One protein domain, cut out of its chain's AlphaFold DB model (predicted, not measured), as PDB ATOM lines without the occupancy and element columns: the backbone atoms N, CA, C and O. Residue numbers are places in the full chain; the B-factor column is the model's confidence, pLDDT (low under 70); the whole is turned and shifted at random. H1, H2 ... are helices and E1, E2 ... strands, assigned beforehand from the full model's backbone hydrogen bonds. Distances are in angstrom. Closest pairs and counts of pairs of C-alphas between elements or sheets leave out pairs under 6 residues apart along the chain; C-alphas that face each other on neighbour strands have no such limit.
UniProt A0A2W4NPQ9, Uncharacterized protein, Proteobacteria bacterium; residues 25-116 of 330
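What this domain is: This is residues 25 to 116 of the 330 residues of an uncharacterized protein of Proteobacteria bacterium (UniProt A0A2W4NPQ9). One long helix, H2, lies lengthwise over one face of a twisted sheet of four long strands, covering the E3 and E4 part of it, while the other face is bare. A short helix, H1, sits near the beginning of H2 and only grazes the sheet. The printed part has 92 residues, with two named helices and four named strands in the order H1 E1 E2 E3 E4 H2, of mixed class. The sheet runs E1, E2, E3, E4, all antiparallel, and is a meander, each strand the antiparallel neighbour of the one before. The whole is compact, with a radius of gyration of the C-alphas of 13.9 A, yet elongated in outline, spanning 43 by 24 by 18 A.

Where its parts are: Find C-alpha 25 at (34.930, -16.912, 24.844); there H1 begins, residues 25 to 32. E1 is residues 38 to 45, 22.0 A long, and E2 is residues 51 to 59, 25.9 A long, beginning at C-alpha 51 at (38.546, 2.690, 37.580). E3, residues 64 to 72, covers 24.0 A and bends by 51 degrees at residue 69. E4, residues 79 to 87, covers 22.1 A and bends by 65 degrees at residue 83. H2, residues 99 to 115, runs 24.5 A to C-alpha 115 at (33.197, 1.699, 23.790).

How they stand to each other: Look first at the sheet, where E1 and E2, E2 and E3, and E3 and E4 are hairpins. Between E1 and E2 you will find N 41 and O 54 at 2.8 A; between E2 and E3, N 57 and O 66 at 2.8 A; between E3 and E4, N 71 and O 79 at 2.8 A, each within hydrogen-bond range. The edge strands E1 and E4 are apart. H2 is on the sheet at a height over the sheet of 9.2 A, over E3 and E4. It runs along the strands, at 6 degrees to E4 on the local plane. Its closest C-alphas to E4 are those of Leu 83 and Ala 108, 5.2 A apart. H1 only grazes the sheet, with residues 27 to 31. H1 and H2 are close but not clearly touching, at a shallow tilt of 32 degrees, opposite ways; their closest C-alphas, of Val 28 and Ala 102, are 6.3 A apart. In H1 and H2 every O i to N i+4 pair is within hydrogen-bond range.

The domain as a whole: The two C-alphas farthest apart are those of Asp 47 and Asp 92, at 43.6 A. The printed part has no cut. The link from E4 to H2, 11 residues, is long. The mean pLDDT of the printed part is 92.3, and no printed residue is under 70.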
ATOM      1  N   HIS A  25      34.827 -15.617  25.513       96.25
ATOM      2  CA  HIS A  25      34.930 -16.912  24.844       96.25
ATOM      3  C   HIS A  25      35.585 -17.960  25.741       96.25
ATOM      4  O   HIS A  25      35.210 -19.132  25.667       96.25
ATOM      5  N   ASP A  26      36.589 -17.583  26.533       95.19
ATOM      6  CA  ASP A  26      37.181 -18.469  27.536       95.19
ATOM      7  C   ASP A  26      36.213 -18.767  28.671       95.19
ATOM      8  O   ASP A  26      36.020 -19.929  29.026       95.19
ATOM      9  N   ASP A  27      35.505 -17.747  29.138       95.31
ATOM     10  CA  ASP A  27      34.511 -17.908  30.191       95.31
ATOM     11  C   ASP A  27      33.381 -18.851  29.783       95.31
ATOM     12  O   ASP A  27      33.053 -19.773  30.523       95.31
ATOM     13  N   VAL A  28      32.836 -18.709  28.569       97.19
ATOM     14  CA  VAL A  28      31.827 -19.634  28.031       97.19
ATOM     15  C   VAL A  28      32.355 -21.070  27.998       97.19
ATOM     16  O   VAL A  28      31.615 -22.005  28.320       97.19
ATOM     17  N   ARG A  29      33.628 -21.279  27.624       96.62
ATOM     18  CA  ARG A  29      34.238 -22.622  27.631       96.62
ATOM     19  C   ARG A  29      34.299 -23.191  29.043       96.62
ATOM     20  O   ARG A  29      33.976 -24.366  29.223       96.62
ATOM     21  N   ASP A  30      34.705 -22.388  30.016       95.31
ATOM     22  CA  ASP A  30      34.847 -22.808  31.408       95.31
ATOM     23  C   ASP A  30      33.493 -23.050  32.083       95.31
ATOM     24  O   ASP A  30      33.312 -24.076  32.748       95.31
ATOM     25  N   ILE A  31      32.504 -22.187  31.830       95.25
ATOM     26  CA  ILE A  31      31.115 -22.362  32.274       95.25
ATOM     27  C   ILE A  31      30.568 -23.688  31.740       95.25
ATOM     28  O   ILE A  31      30.139 -24.531  32.525       95.25
ATOM     29  N   ARG A  32      30.665 -23.944  30.428       95.94
ATOM     30  CA  ARG A  32      30.168 -25.187  29.799       95.94
ATOM     31  C   ARG A  32      30.890 -26.452  30.257       95.94
ATOM     32  O   ARG A  32      30.359 -27.552  30.121       95.94
ATOM     33  N   ARG A  33      32.101 -26.319  30.800       96.19
ATOM     34  CA  ARG A  33      32.843 -27.415  31.444       96.19
ATOM     35  C   ARG A  33      32.431 -27.649  32.899       96.19
ATOM     36  O   ARG A  33      32.958 -28.570  33.517       96.19
ATOM     37  N   GLY A  34      31.515 -26.843  33.436       92.75
ATOM     38  CA  GLY A  34      31.073 -26.916  34.824       92.75
ATOM     39  C   GLY A  34      32.093 -26.365  35.819       92.75
ATOM     40  O   GLY A  34      32.043 -26.731  36.987       92.75
ATOM     41  N   LEU A  35      33.044 -25.530  35.380       91.75
ATOM     42  CA  LEU A  35      34.082 -24.990  36.269       91.75
ATOM     43  C   LEU A  35      33.576 -23.849  37.153       91.75
ATOM     44  O   LEU A  35      34.202 -23.580  38.173       91.75
ATOM     45  N   MET A  36      32.465 -23.212  36.766       91.62
ATOM     46  CA  MET A  36      31.800 -22.137  37.516       91.62
ATOM     47  C   MET A  36      32.782 -21.043  37.961       91.62
ATOM     48  O   MET A  36      33.070 -20.895  39.149       91.62
ATOM     49  N   PRO A  37      33.376 -20.319  36.991       88.75
ATOM     50  CA  PRO A  37      34.426 -19.357  37.280       88.75
ATOM     51  C   PRO A  37      33.914 -18.185  38.128       88.75
ATOM     52  O   PRO A  37      32.820 -17.664  37.915       88.75
ATOM     53  N   VAL A  38      34.773 -17.746  39.051       87.44
ATOM     54  CA  VAL A  38      34.668 -16.466  39.759       87.44
ATOM     55  C   VAL A  38      35.923 -15.666  39.424       87.44
ATOM     56  O   VAL A  38      37.017 -16.010  39.880       87.44
ATOM     57  N   ARG A  39      35.789 -14.642  38.579       88.12
ATOM     58  CA  ARG A  39      36.898 -13.834  38.055       88.12
ATOM     59  C   ARG A  39      36.646 -12.357  38.346       88.12
ATOM     60  O   ARG A  39      35.536 -11.864  38.185       88.12
ATOM     61  N   HIS A  40      37.702 -11.664  38.762       86.94
ATOM     62  CA  HIS A  40      37.721 -10.214  38.932       86.94
ATOM     63  C   HIS A  40      38.938  -9.684  38.189       86.94
ATOM     64  O   HIS A  40      40.074  -9.857  38.628       86.94
ATOM     65  N   GLU A  41      38.699  -9.071  37.042       88.88
ATOM     66  CA  GLU A  41      39.733  -8.712  36.081       88.88
ATOM     67  C   GLU A  41      39.832  -7.198  35.989       88.88
ATOM     68  O   GLU A  41      38.851  -6.490  35.757       88.88
ATOM     69  N   LEU A  42      41.034  -6.672  36.188       88.88
ATOM     70  CA  LEU A  42      41.250  -5.231  36.166       88.88
ATOM     71  C   LEU A  42      41.571  -4.807  34.752       88.88
ATOM     72  O   LEU A  42      42.533  -5.294  34.158       88.88
ATOM     73  N   LEU A  43      40.798  -3.854  34.246       91.56
ATOM     74  CA  LEU A  43      40.989  -3.347  32.896       91.56
ATOM     75  C   LEU A  43      41.869  -2.093  32.910       91.56
ATOM     76  O   LEU A  43      42.743  -1.943  32.060       91.56
ATOM     77  N   GLY A  44      41.702  -1.220  33.911       93.06
ATOM     78  CA  GLY A  44      42.593  -0.080  34.131       93.06
ATOM     79  C   GLY A  44      41.872   1.194  34.556       93.06
ATOM     80  O   GLY A  44      40.809   1.154  35.167       93.06
ATOM     81  N   TYR A  45      42.477   2.339  34.246       94.75
ATOM     82  CA  TYR A  45      41.903   3.665  34.472       94.75
ATOM     83  C   TYR A  45      41.551   4.359  33.162       94.75
ATOM     84  O   TYR A  45      42.360   4.369  32.237       94.75
ATOM     85  N   THR A  46      40.406   5.035  33.117       94.50
ATOM     86  CA  THR A  46      40.107   5.986  32.041       94.50
ATOM     87  C   THR A  46      40.969   7.249  32.171       94.50
ATOM     88  O   THR A  46      41.578   7.525  33.211       94.50
ATOM     89  N   ASP A  47      40.995   8.073  31.126       91.44
ATOM     90  CA  ASP A  47      41.604   9.410  31.139       91.44
ATOM     91  C   ASP A  47      40.948  10.378  32.146       91.44
ATOM     92  O   ASP A  47      41.570  11.357  32.567       91.44
ATOM     93  N   ARG A  48      39.718  10.073  32.580       92.25
ATOM     94  CA  ARG A  48      38.975  10.765  33.645       92.25
ATOM     95  C   ARG A  48      39.182  10.155  35.035       92.25
ATOM     96  O   ARG A  48      38.463  10.517  35.966       92.25
ATOM     97  N   HIS A  49      40.161   9.259  35.181       92.94
ATOM     98  CA  HIS A  49      40.510   8.569  36.430       92.94
ATOM     99  C   HIS A  49      39.413   7.656  36.982       92.94
ATOM    100  O   HIS A  49      39.400   7.356  38.175       92.94
ATOM    101  N   GLU A  50      38.508   7.196  36.124       94.94
ATOM    102  CA  GLU A  50      37.506   6.200  36.492       94.94
ATOM    103  C   GLU A  50      38.175   4.827  36.458       94.94
ATOM    104  O   GLU A  50      38.908   4.517  35.520       94.94
ATOM    105  N   PHE A  51      37.976   4.029  37.500       95.38
ATOM    106  CA  PHE A  51      38.546   2.690  37.580       95.38
ATOM    107  C   PHE A  51      37.604   1.698  36.911       95.38
ATOM    108  O   PHE A  51      36.426   1.662  37.254       95.38
ATOM    109  N   VAL A  52      38.119   0.908  35.975       95.38
ATOM    110  CA  VAL A  52      37.332  -0.051  35.202       95.38
ATOM    111  C   VAL A  52      37.796  -1.461  35.525       95.38
ATOM    112  O   VAL A  52      38.985  -1.786  35.417       95.38
ATOM    113  N   PHE A  53      36.846  -2.305  35.902       93.62
ATOM    114  CA  PHE A  53      37.064  -3.728  36.115       93.62
ATOM    115  C   PHE A  53      35.911  -4.528  35.518       93.62
ATOM    116  O   PHE A  53      34.834  -3.999  35.247       93.62
ATOM    117  N   ARG A  54      36.172  -5.809  35.304       94.31
ATOM    118  CA  ARG A  54      35.204  -6.798  34.874       94.31
ATOM    119  C   ARG A  54      35.056  -7.847  35.964       94.31
ATOM    120  O   ARG A  54      36.057  -8.289  36.530       94.31
ATOM    121  N   SER A  55      33.830  -8.252  36.236       92.31
ATOM    122  CA  SER A  55      33.523  -9.382  37.107       92.31
ATOM    123  C   SER A  55      32.783 -10.460  36.330       92.31
ATOM    124  O   SER A  55      31.989 -10.165  35.440       92.31
ATOM    125  N   LEU A  56      33.045 -11.711  36.691       92.69
ATOM    126  CA  LEU A  56      32.268 -12.877  36.297       92.69
ATOM    127  C   LEU A  56      32.069 -13.729  37.541       92.69
ATOM    128  O   LEU A  56      33.044 -14.144  38.165       92.69
ATOM    129  N   GLU A  57      30.821 -14.013  37.874       90.31
ATOM    130  CA  GLU A  57      30.448 -14.837  39.014       90.31
ATOM    131  C   GLU A  57      29.393 -15.846  38.577       90.31
ATOM    132  O   GLU A  57      28.243 -15.491  38.314       90.31
ATOM    133  N   CYS A  58      29.779 -17.119  38.510       89.94
ATOM    134  CA  CYS A  58      28.862 -18.210  38.199       89.94
ATOM    135  C   CYS A  58      28.865 -19.221  39.330       89.94
ATOM    136  O   CYS A  58      29.921 -19.672  39.767       89.94
ATOM    137  N   ALA A  59      27.677 -19.577  39.809       86.75
ATOM    138  CA  ALA A  59      27.525 -20.546  40.878       86.75
ATOM    139  C   ALA A  59      26.208 -21.310  40.729       86.75
ATOM    140  O   ALA A  59      25.123 -20.735  40.828       86.75
ATOM    141  N   ASP A  60      26.311 -22.633  40.587       83.94
ATOM    142  CA  ASP A  60      25.149 -23.527  40.555       83.94
ATOM    143  C   ASP A  60      24.321 -23.432  41.848       83.94
ATOM    144  O   ASP A  60      23.095 -23.474  41.804       83.94
ATOM    145  N   GLU A  61      24.970 -23.231  43.000       80.38
ATOM    146  CA  GLU A  61      24.289 -23.076  44.294       80.38
ATOM    147  C   GLU A  61      23.432 -21.806  44.376       80.38
ATOM    148  O   GLU A  61      22.423 -21.783  45.081       80.38
ATOM    149  N   LEU A  62      23.829 -20.753  43.656       73.81
ATOM    150  CA  LEU A  62      23.041 -19.530  43.503       73.81
ATOM    151  C   LEU A  62      22.023 -19.649  42.367       73.81
ATOM    152  O   LEU A  62      21.146 -18.796  42.245       73.81
ATOM    153  N   GLY A  63      22.146 -20.688  41.537       86.81
ATOM    154  CA  GLY A  63      21.355 -20.861  40.331       86.81
ATOM    155  C   GLY A  63      21.553 -19.723  39.338       86.81
ATOM    156  O   GLY A  63      20.628 -19.424  38.594       86.81
ATOM    157  N   ALA A  64      22.714 -19.062  39.339       90.12
ATOM    158  CA  ALA A  64      22.924 -17.889  38.507       90.12
ATOM    159  C   ALA A  64      24.376 -17.702  38.060       90.12
ATOM    160  O   ALA A  64      25.325 -18.136  38.720       90.12
ATOM    161  N   CYS A  65      24.526 -17.022  36.928       92.75
ATOM    162  CA  CYS A  65      25.797 -16.662  36.321       92.75
ATOM    163  C   CYS A  65      25.683 -15.230  35.794       92.75
ATOM    164  O   CYS A  65      24.860 -14.949  34.920       92.75
ATOM    165  N   HIS A  66      26.467 -14.328  36.381       94.12
ATOM    166  CA  HIS A  66      26.449 -12.900  36.087       94.12
ATOM    167  C   HIS A  66      27.831 -12.432  35.662       94.12
ATOM    168  O   HIS A  66      28.839 -12.885  36.206       94.12
ATOM    169  N   ALA A  67      27.876 -11.525  34.698       95.69
ATOM    170  CA  ALA A  67      29.100 -10.854  34.310       95.69
ATOM    171  C   ALA A  67      28.811  -9.395  34.001       95.69
ATOM    172  O   ALA A  67      27.832  -9.097  33.317       95.69
ATOM    173  N   ASP A  68      29.696  -8.510  34.443       95.75
ATOM    174  CA  ASP A  68      29.518  -7.068  34.334       95.75
ATOM    175  C   ASP A  68      30.859  -6.392  34.050       95.75
ATOM    176  O   ASP A  68      31.928  -6.863  34.455       95.75
ATOM    177  N   VAL A  69      30.801  -5.252  33.365       96.44
ATOM    178  CA  VAL A  69      31.888  -4.269  33.362       96.44
ATOM    179  C   VAL A  69      31.447  -3.100  34.215       96.44
ATOM    180  O   VAL A  69      30.438  -2.453  33.937       96.44
ATOM    181  N   THR A  70      32.239  -2.792  35.232       95.31
ATOM    182  CA  THR A  70      31.934  -1.727  36.177       95.31
ATOM    183  C   THR A  70      32.944  -0.603  36.033       95.31
ATOM    184  O   THR A  70      34.158  -0.809  36.090       95.31
ATOM    185  N   THR A  71      32.431   0.615  35.886       95.69
ATOM    186  CA  THR A  71      33.213   1.851  35.881       95.69
ATOM    187  C   THR A  71      32.957   2.613  37.172       95.69
ATOM    188  O   THR A  71      31.839   3.049  37.437       95.69
ATOM    189  N   VAL A  72      33.996   2.803  37.983       94.50
ATOM    190  CA  VAL A  72      33.915   3.476  39.283       94.50
ATOM    191  C   VAL A  72      34.556   4.863  39.192       94.50
ATOM    192  O   VAL A  72      35.785   4.970  39.118       94.50
ATOM    193  N   PRO A  73      33.769   5.950  39.208       92.81
ATOM    194  CA  PRO A  73      34.308   7.301  39.190       92.81
ATOM    195  C   PRO A  73      34.917   7.707  40.547       92.81
ATOM    196  O   PRO A  73      34.491   7.233  41.604       92.81
ATOM    197  N   PRO A  74      35.884   8.647  40.570       89.19
ATOM    198  CA  PRO A  74      36.435   9.183  41.814       89.19
ATOM    199  C   PRO A  74      35.372   9.796  42.739       89.19
ATOM    200  O   PRO A  74      34.798  10.845  42.442       89.19
ATOM    201  N   ASN A  75      35.186   9.214  43.927       74.25
ATOM    202  CA  ASN A  75      34.149   9.607  44.897       74.25
ATOM    203  C   ASN A  75      32.714   9.646  44.319       74.25
ATOM    204  O   ASN A  75      31.915  10.476  44.764       74.25
ATOM    205  N   GLY A  76      32.402   8.824  43.316       80.50
ATOM    206  CA  GLY A  76      31.049   8.692  42.778       80.50
ATOM    207  C   GLY A  76      30.569   7.245  42.799       80.50
ATOM    208  O   GLY A  76      31.318   6.341  43.164       80.50
ATOM    209  N   GLU A  77      29.311   7.058  42.416       85.50
ATOM    210  CA  GLU A  77      28.677   5.742  42.374       85.50
ATOM    211  C   GLU A  77      29.192   4.918  41.183       85.50
ATOM    212  O   GLU A  77      29.357   5.485  40.094       85.50
ATOM    213  N   PRO A  78      29.434   3.608  41.362       90.25
ATOM    214  CA  PRO A  78      29.737   2.698  40.265       90.25
ATOM    215  C   PRO A  78      28.644   2.699  39.190       90.25
ATOM    216  O   PRO A  78      27.453   2.780  39.490       90.25
ATOM    217  N   VAL A  79      29.060   2.585  37.931       92.88
ATOM    218  CA  VAL A  79      28.175   2.354  36.784       92.88
ATOM    219  C   VAL A  79      28.463   0.960  36.249       92.88
ATOM    220  O   VAL A  79      29.595   0.679  35.861       92.88
ATOM    221  N   GLU A  80      27.446   0.107  36.250       93.62
ATOM    222  CA  GLU A  80      27.534  -1.295  35.839       93.62
ATOM    223  C   GLU A  80      26.871  -1.487  34.474       93.62
ATOM    224  O   GLU A  80      25.737  -1.059  34.253       93.62
ATOM    225  N   GLU A  81      27.593  -2.129  33.560       96.44
ATOM    226  CA  GLU A  81      27.100  -2.565  32.257       96.44
ATOM    227  C   GLU A  81      27.065  -4.093  32.242       96.44
ATOM    228  O   GLU A  81      28.115  -4.746  32.258       96.44
ATOM    229  N   SER A  82      25.858  -4.658  32.205       96.75
ATOM    230  CA  SER A  82      25.680  -6.106  32.262       96.75
ATOM    231  C   SER A  82      26.072  -6.776  30.948       96.75
ATOM    232  O   SER A  82      25.614  -6.398  29.863       96.75
ATOM    233  N   LEU A  83      26.936  -7.781  31.058       97.56
ATOM    234  CA  LEU A  83      27.402  -8.619  29.958       97.56
ATOM    235  C   LEU A  83      26.648  -9.950  29.902       97.56
ATOM    236  O   LEU A  83      26.331 -10.431  28.817       97.56
ATOM    237  N   LEU A  84      26.373 -10.542  31.066       97.00
ATOM    238  CA  LEU A  84      25.658 -11.805  31.218       97.00
ATOM    239  C   LEU A  84      24.759 -11.720  32.449       97.00
ATOM    240  O   LEU A  84      25.203 -11.330  33.524       97.00
ATOM    241  N   SER A  85      23.510 -12.145  32.300       94.69
ATOM    242  CA  SER A  85      22.578 -12.355  33.406       94.69
ATOM    243  C   SER A  85      21.792 -13.623  33.115       94.69
ATOM    244  O   SER A  85      20.752 -13.585  32.455       94.69
ATOM    245  N   PHE A  86      22.314 -14.759  33.567       94.31
ATOM    246  CA  PHE A  86      21.748 -16.069  33.277       94.31
ATOM    247  C   PHE A  86      21.236 -16.748  34.546       94.31
ATOM    248  O   PHE A  86      22.002 -17.025  35.466       94.31
ATOM    249  N   ASP A  87      19.933 -17.037  34.562       92.06
ATOM    250  CA  ASP A  87      19.278 -17.846  35.589       92.06
ATOM    251  C   ASP A  87      19.351 -19.331  35.208       92.06
ATOM    252  O   ASP A  87      18.644 -19.835  34.326       92.06
ATOM    253  N   CYS A  88      20.224 -20.034  35.912       88.56
ATOM    254  CA  CYS A  88      20.521 -21.437  35.704       88.56
ATOM    255  C   CYS A  88      19.502 -22.370  36.370       88.56
ATOM    256  O   CYS A  88      19.513 -23.569  36.084       88.56
ATOM    257  N   THR A  89      18.608 -21.869  37.235       86.56
ATOM    258  CA  THR A  89      17.619 -22.707  37.947       86.56
ATOM    259  C   THR A  89      16.667 -23.431  36.995       86.56
ATOM    260  O   THR A  89      16.132 -24.489  37.319       86.56
ATOM    261  N   SER A  90      16.496 -22.885  35.793       80.75
ATOM    262  CA  SER A  90      15.691 -23.459  34.718       80.75
ATOM    263  C   SER A  90      16.384 -24.592  33.944       80.75
ATOM    264  O   SER A  90      15.714 -25.281  33.175       80.75
ATOM    265  N   HIS A  91      17.690 -24.811  34.147       74.06
ATOM    266  CA  HIS A  91      18.519 -25.711  33.333       74.06
ATOM    267  C   HIS A  91      19.307 -26.764  34.140       74.06
ATOM    268  O   HIS A  91      20.257 -27.343  33.614       74.06
ATOM    269  N   ASP A  92      18.934 -27.027  35.397       80.00
ATOM    270  CA  ASP A  92      19.619 -27.908  36.372       80.00
ATOM    271  C   ASP A  92      21.065 -27.496  36.747       80.00
ATOM    272  O   ASP A  92      21.511 -27.791  37.856       80.00
ATOM    273  N   SER A  93      21.804 -26.817  35.862       89.50
ATOM    274  CA  SER A  93      23.146 -26.265  36.086       89.50
ATOM    275  C   SER A  93      23.440 -25.120  35.115       89.50
ATOM    276  O   SER A  93      23.013 -25.124  33.958       89.50
ATOM    277  N   CYS A  94      24.268 -24.175  35.555       89.69
ATOM    278  CA  CYS A  94      24.816 -23.108  34.728       89.69
ATOM    279  C   CYS A  94      25.692 -23.630  33.581       89.69
ATOM    280  O   CYS A  94      25.901 -22.919  32.599       89.69
ATOM    281  N   ALA A  95      26.186 -24.872  33.660       93.19
ATOM    282  CA  ALA A  95      26.947 -25.489  32.574       93.19
ATOM    283  C   ALA A  95      26.121 -25.659  31.289       93.19
ATOM    284  O   ALA A  95      26.678 -25.714  30.190       93.19
ATOM    285  N   VAL A  96      24.792 -25.697  31.409       94.12
ATOM    286  CA  VAL A  96      23.853 -25.752  30.284       94.12
ATOM    287  C   VAL A  96      23.565 -24.329  29.788       94.12
ATOM    288  O   VAL A  96      22.421 -23.897  29.715       94.12
ATOM    289  N   LEU A  97      24.622 -23.583  29.459       94.94
ATOM    290  CA  LEU A  97      24.518 -22.233  28.908       94.94
ATOM    291  C   LEU A  97      24.116 -22.310  27.420       94.94
ATOM    292  O   LEU A  97      24.951 -22.747  26.609       94.94
ATOM    293  N   PRO A  98      22.889 -21.898  27.032       95.88
ATOM    294  CA  PRO A  98      22.417 -22.002  25.651       95.88
ATOM    295  C   PRO A  98      23.327 -21.252  24.673       95.88
ATOM    296  O   PRO A  98      23.949 -20.257  25.043       95.88
ATOM    297  N   ASP A  99      23.409 -21.714  23.421       97.06
ATOM    298  CA  ASP A  99      24.241 -21.065  22.393       97.06
ATOM    299  C   ASP A  99      23.856 -19.598  22.176       97.06
ATOM    300  O   ASP A  99      24.739 -18.752  22.134       97.06
ATOM    301  N   GLU A 100      22.559 -19.283  22.160       96.81
ATOM    302  CA  GLU A 100      22.063 -17.905  22.034       96.81
ATOM    303  C   GLU A 100      22.570 -17.000  23.171       96.81
ATOM    304  O   GLU A 100      23.130 -15.940  22.911       96.81
ATOM    305  N   VAL A 101      22.483 -17.456  24.426       97.00
ATOM    306  CA  VAL A 101      22.953 -16.690  25.597       97.00
ATOM    307  C   VAL A 101      24.476 -16.519  25.574       97.00
ATOM    308  O   VAL A 101      24.994 -15.451  25.891       97.00
ATOM    309  N   ALA A 102      25.212 -17.562  25.181       97.62
ATOM    310  CA  ALA A 102      26.666 -17.501  25.063       97.62
ATOM    311  C   ALA A 102      27.122 -16.537  23.952       97.62
ATOM    312  O   ALA A 102      28.090 -15.798  24.136       97.62
ATOM    313  N   GLU A 103      26.431 -16.528  22.809       97.94
ATOM    314  CA  GLU A 103      26.685 -15.585  21.717       97.94
ATOM    315  C   GLU A 103      26.368 -14.144  22.138       97.94
ATOM    316  O   GLU A 103      27.178 -13.246  21.897       97.94
ATOM    317  N   GLU A 104      25.241 -13.918  22.820       98.19
ATOM    318  CA  GLU A 104      24.877 -12.602  23.354       98.19
ATOM    319  C   GLU A 104      25.904 -12.078  24.358       98.19
ATOM    320  O   GLU A 104      26.278 -10.909  24.271       98.19
ATOM    321  N   PHE A 105      26.414 -12.932  25.249       98.12
ATOM    322  CA  PHE A 105      27.449 -12.565  26.216       98.12
ATOM    323  C   PHE A 105      28.733 -12.081  25.533       98.12
ATOM    324  O   PHE A 105      29.229 -10.988  25.817       98.12
ATOM    325  N   VAL A 106      29.244 -12.853  24.571       97.81
ATOM    326  CA  VAL A 106      30.444 -12.486  23.803       97.81
ATOM    327  C   VAL A 106      30.236 -11.176  23.035       97.81
ATOM    328  O   VAL A 106      31.119 -10.311  23.008       97.81
ATOM    329  N   LEU A 107      29.069 -11.006  22.404       97.75
ATOM    330  CA  LEU A 107      28.730  -9.783  21.676       97.75
ATOM    331  C   LEU A 107      28.594  -8.579  22.614       97.75
ATOM    332  O   LEU A 107      29.040  -7.484  22.261       97.75
ATOM    333  N   ALA A 108      27.996  -8.766  23.793       98.12
ATOM    334  CA  ALA A 108      27.850  -7.731  24.806       98.12
ATOM    335  C   ALA A 108      29.216  -7.267  25.311       98.12
ATOM    336  O   ALA A 108      29.477  -6.064  25.296       98.12
ATOM    337  N   GLU A 109      30.110  -8.195  25.654       96.75
ATOM    338  CA  GLU A 109      31.473  -7.870  26.072       96.75
ATOM    339  C   GLU A 109      32.232  -7.121  24.979       96.75
ATOM    340  O   GLU A 109      32.747  -6.031  25.219       96.75
ATOM    341  N   THR A 110      32.234  -7.653  23.755       95.75
ATOM    342  CA  THR A 110      32.908  -7.011  22.618       95.75
ATOM    343  C   THR A 110      32.405  -5.580  22.428       95.75
ATOM    344  O   THR A 110      33.195  -4.651  22.246       95.75
ATOM    345  N   ARG A 111      31.083  -5.381  22.499       96.88
ATOM    346  CA  ARG A 111      30.452  -4.066  22.376       96.88
ATOM    347  C   ARG A 111      30.888  -3.132  23.501       96.88
ATOM    348  O   ARG A 111      31.334  -2.030  23.194       96.88
ATOM    349  N   VAL A 112      30.764  -3.548  24.762       96.19
ATOM    350  CA  VAL A 112      31.082  -2.706  25.926       96.19
ATOM    351  C   VAL A 112      32.567  -2.351  25.942       96.19
ATOM    352  O   VAL A 112      32.902  -1.169  25.999       96.19
ATOM    353  N   LEU A 113      33.460  -3.331  25.776       93.44
ATOM    354  CA  LEU A 113      34.905  -3.092  25.753       93.44
ATOM    355  C   LEU A 113      35.323  -2.171  24.598       93.44
ATOM    356  O   LEU A 113      36.196  -1.330  24.784       93.44
ATOM    357  N   SER A 114      34.676  -2.263  23.429       92.94
ATOM    358  CA  SER A 114      34.970  -1.377  22.287       92.94
ATOM    359  C   SER A 114      34.555   0.085  22.490       92.94
ATOM    360  O   SER A 114      35.004   0.958  21.748       92.94
ATOM    361  N   GLN A 115      33.675   0.354  23.460       94.69
ATOM    362  CA  GLN A 115      33.197   1.699  23.790       94.69
ATOM    363  C   GLN A 115      34.011   2.355  24.906       94.69
ATOM    364  O   GLN A 115      33.889   3.565  25.115       94.69
ATOM    365  N   LEU A 116      34.834   1.580  25.620       92.62
ATOM    366  CA  LEU A 116      35.721   2.120  26.636       92.62
ATOM    367  C   LEU A 116      36.789   3.012  25.984       92.62
ATOM    368  O   LEU A 116      37.276   2.708  24.892       92.62
TER     369      LEU A 116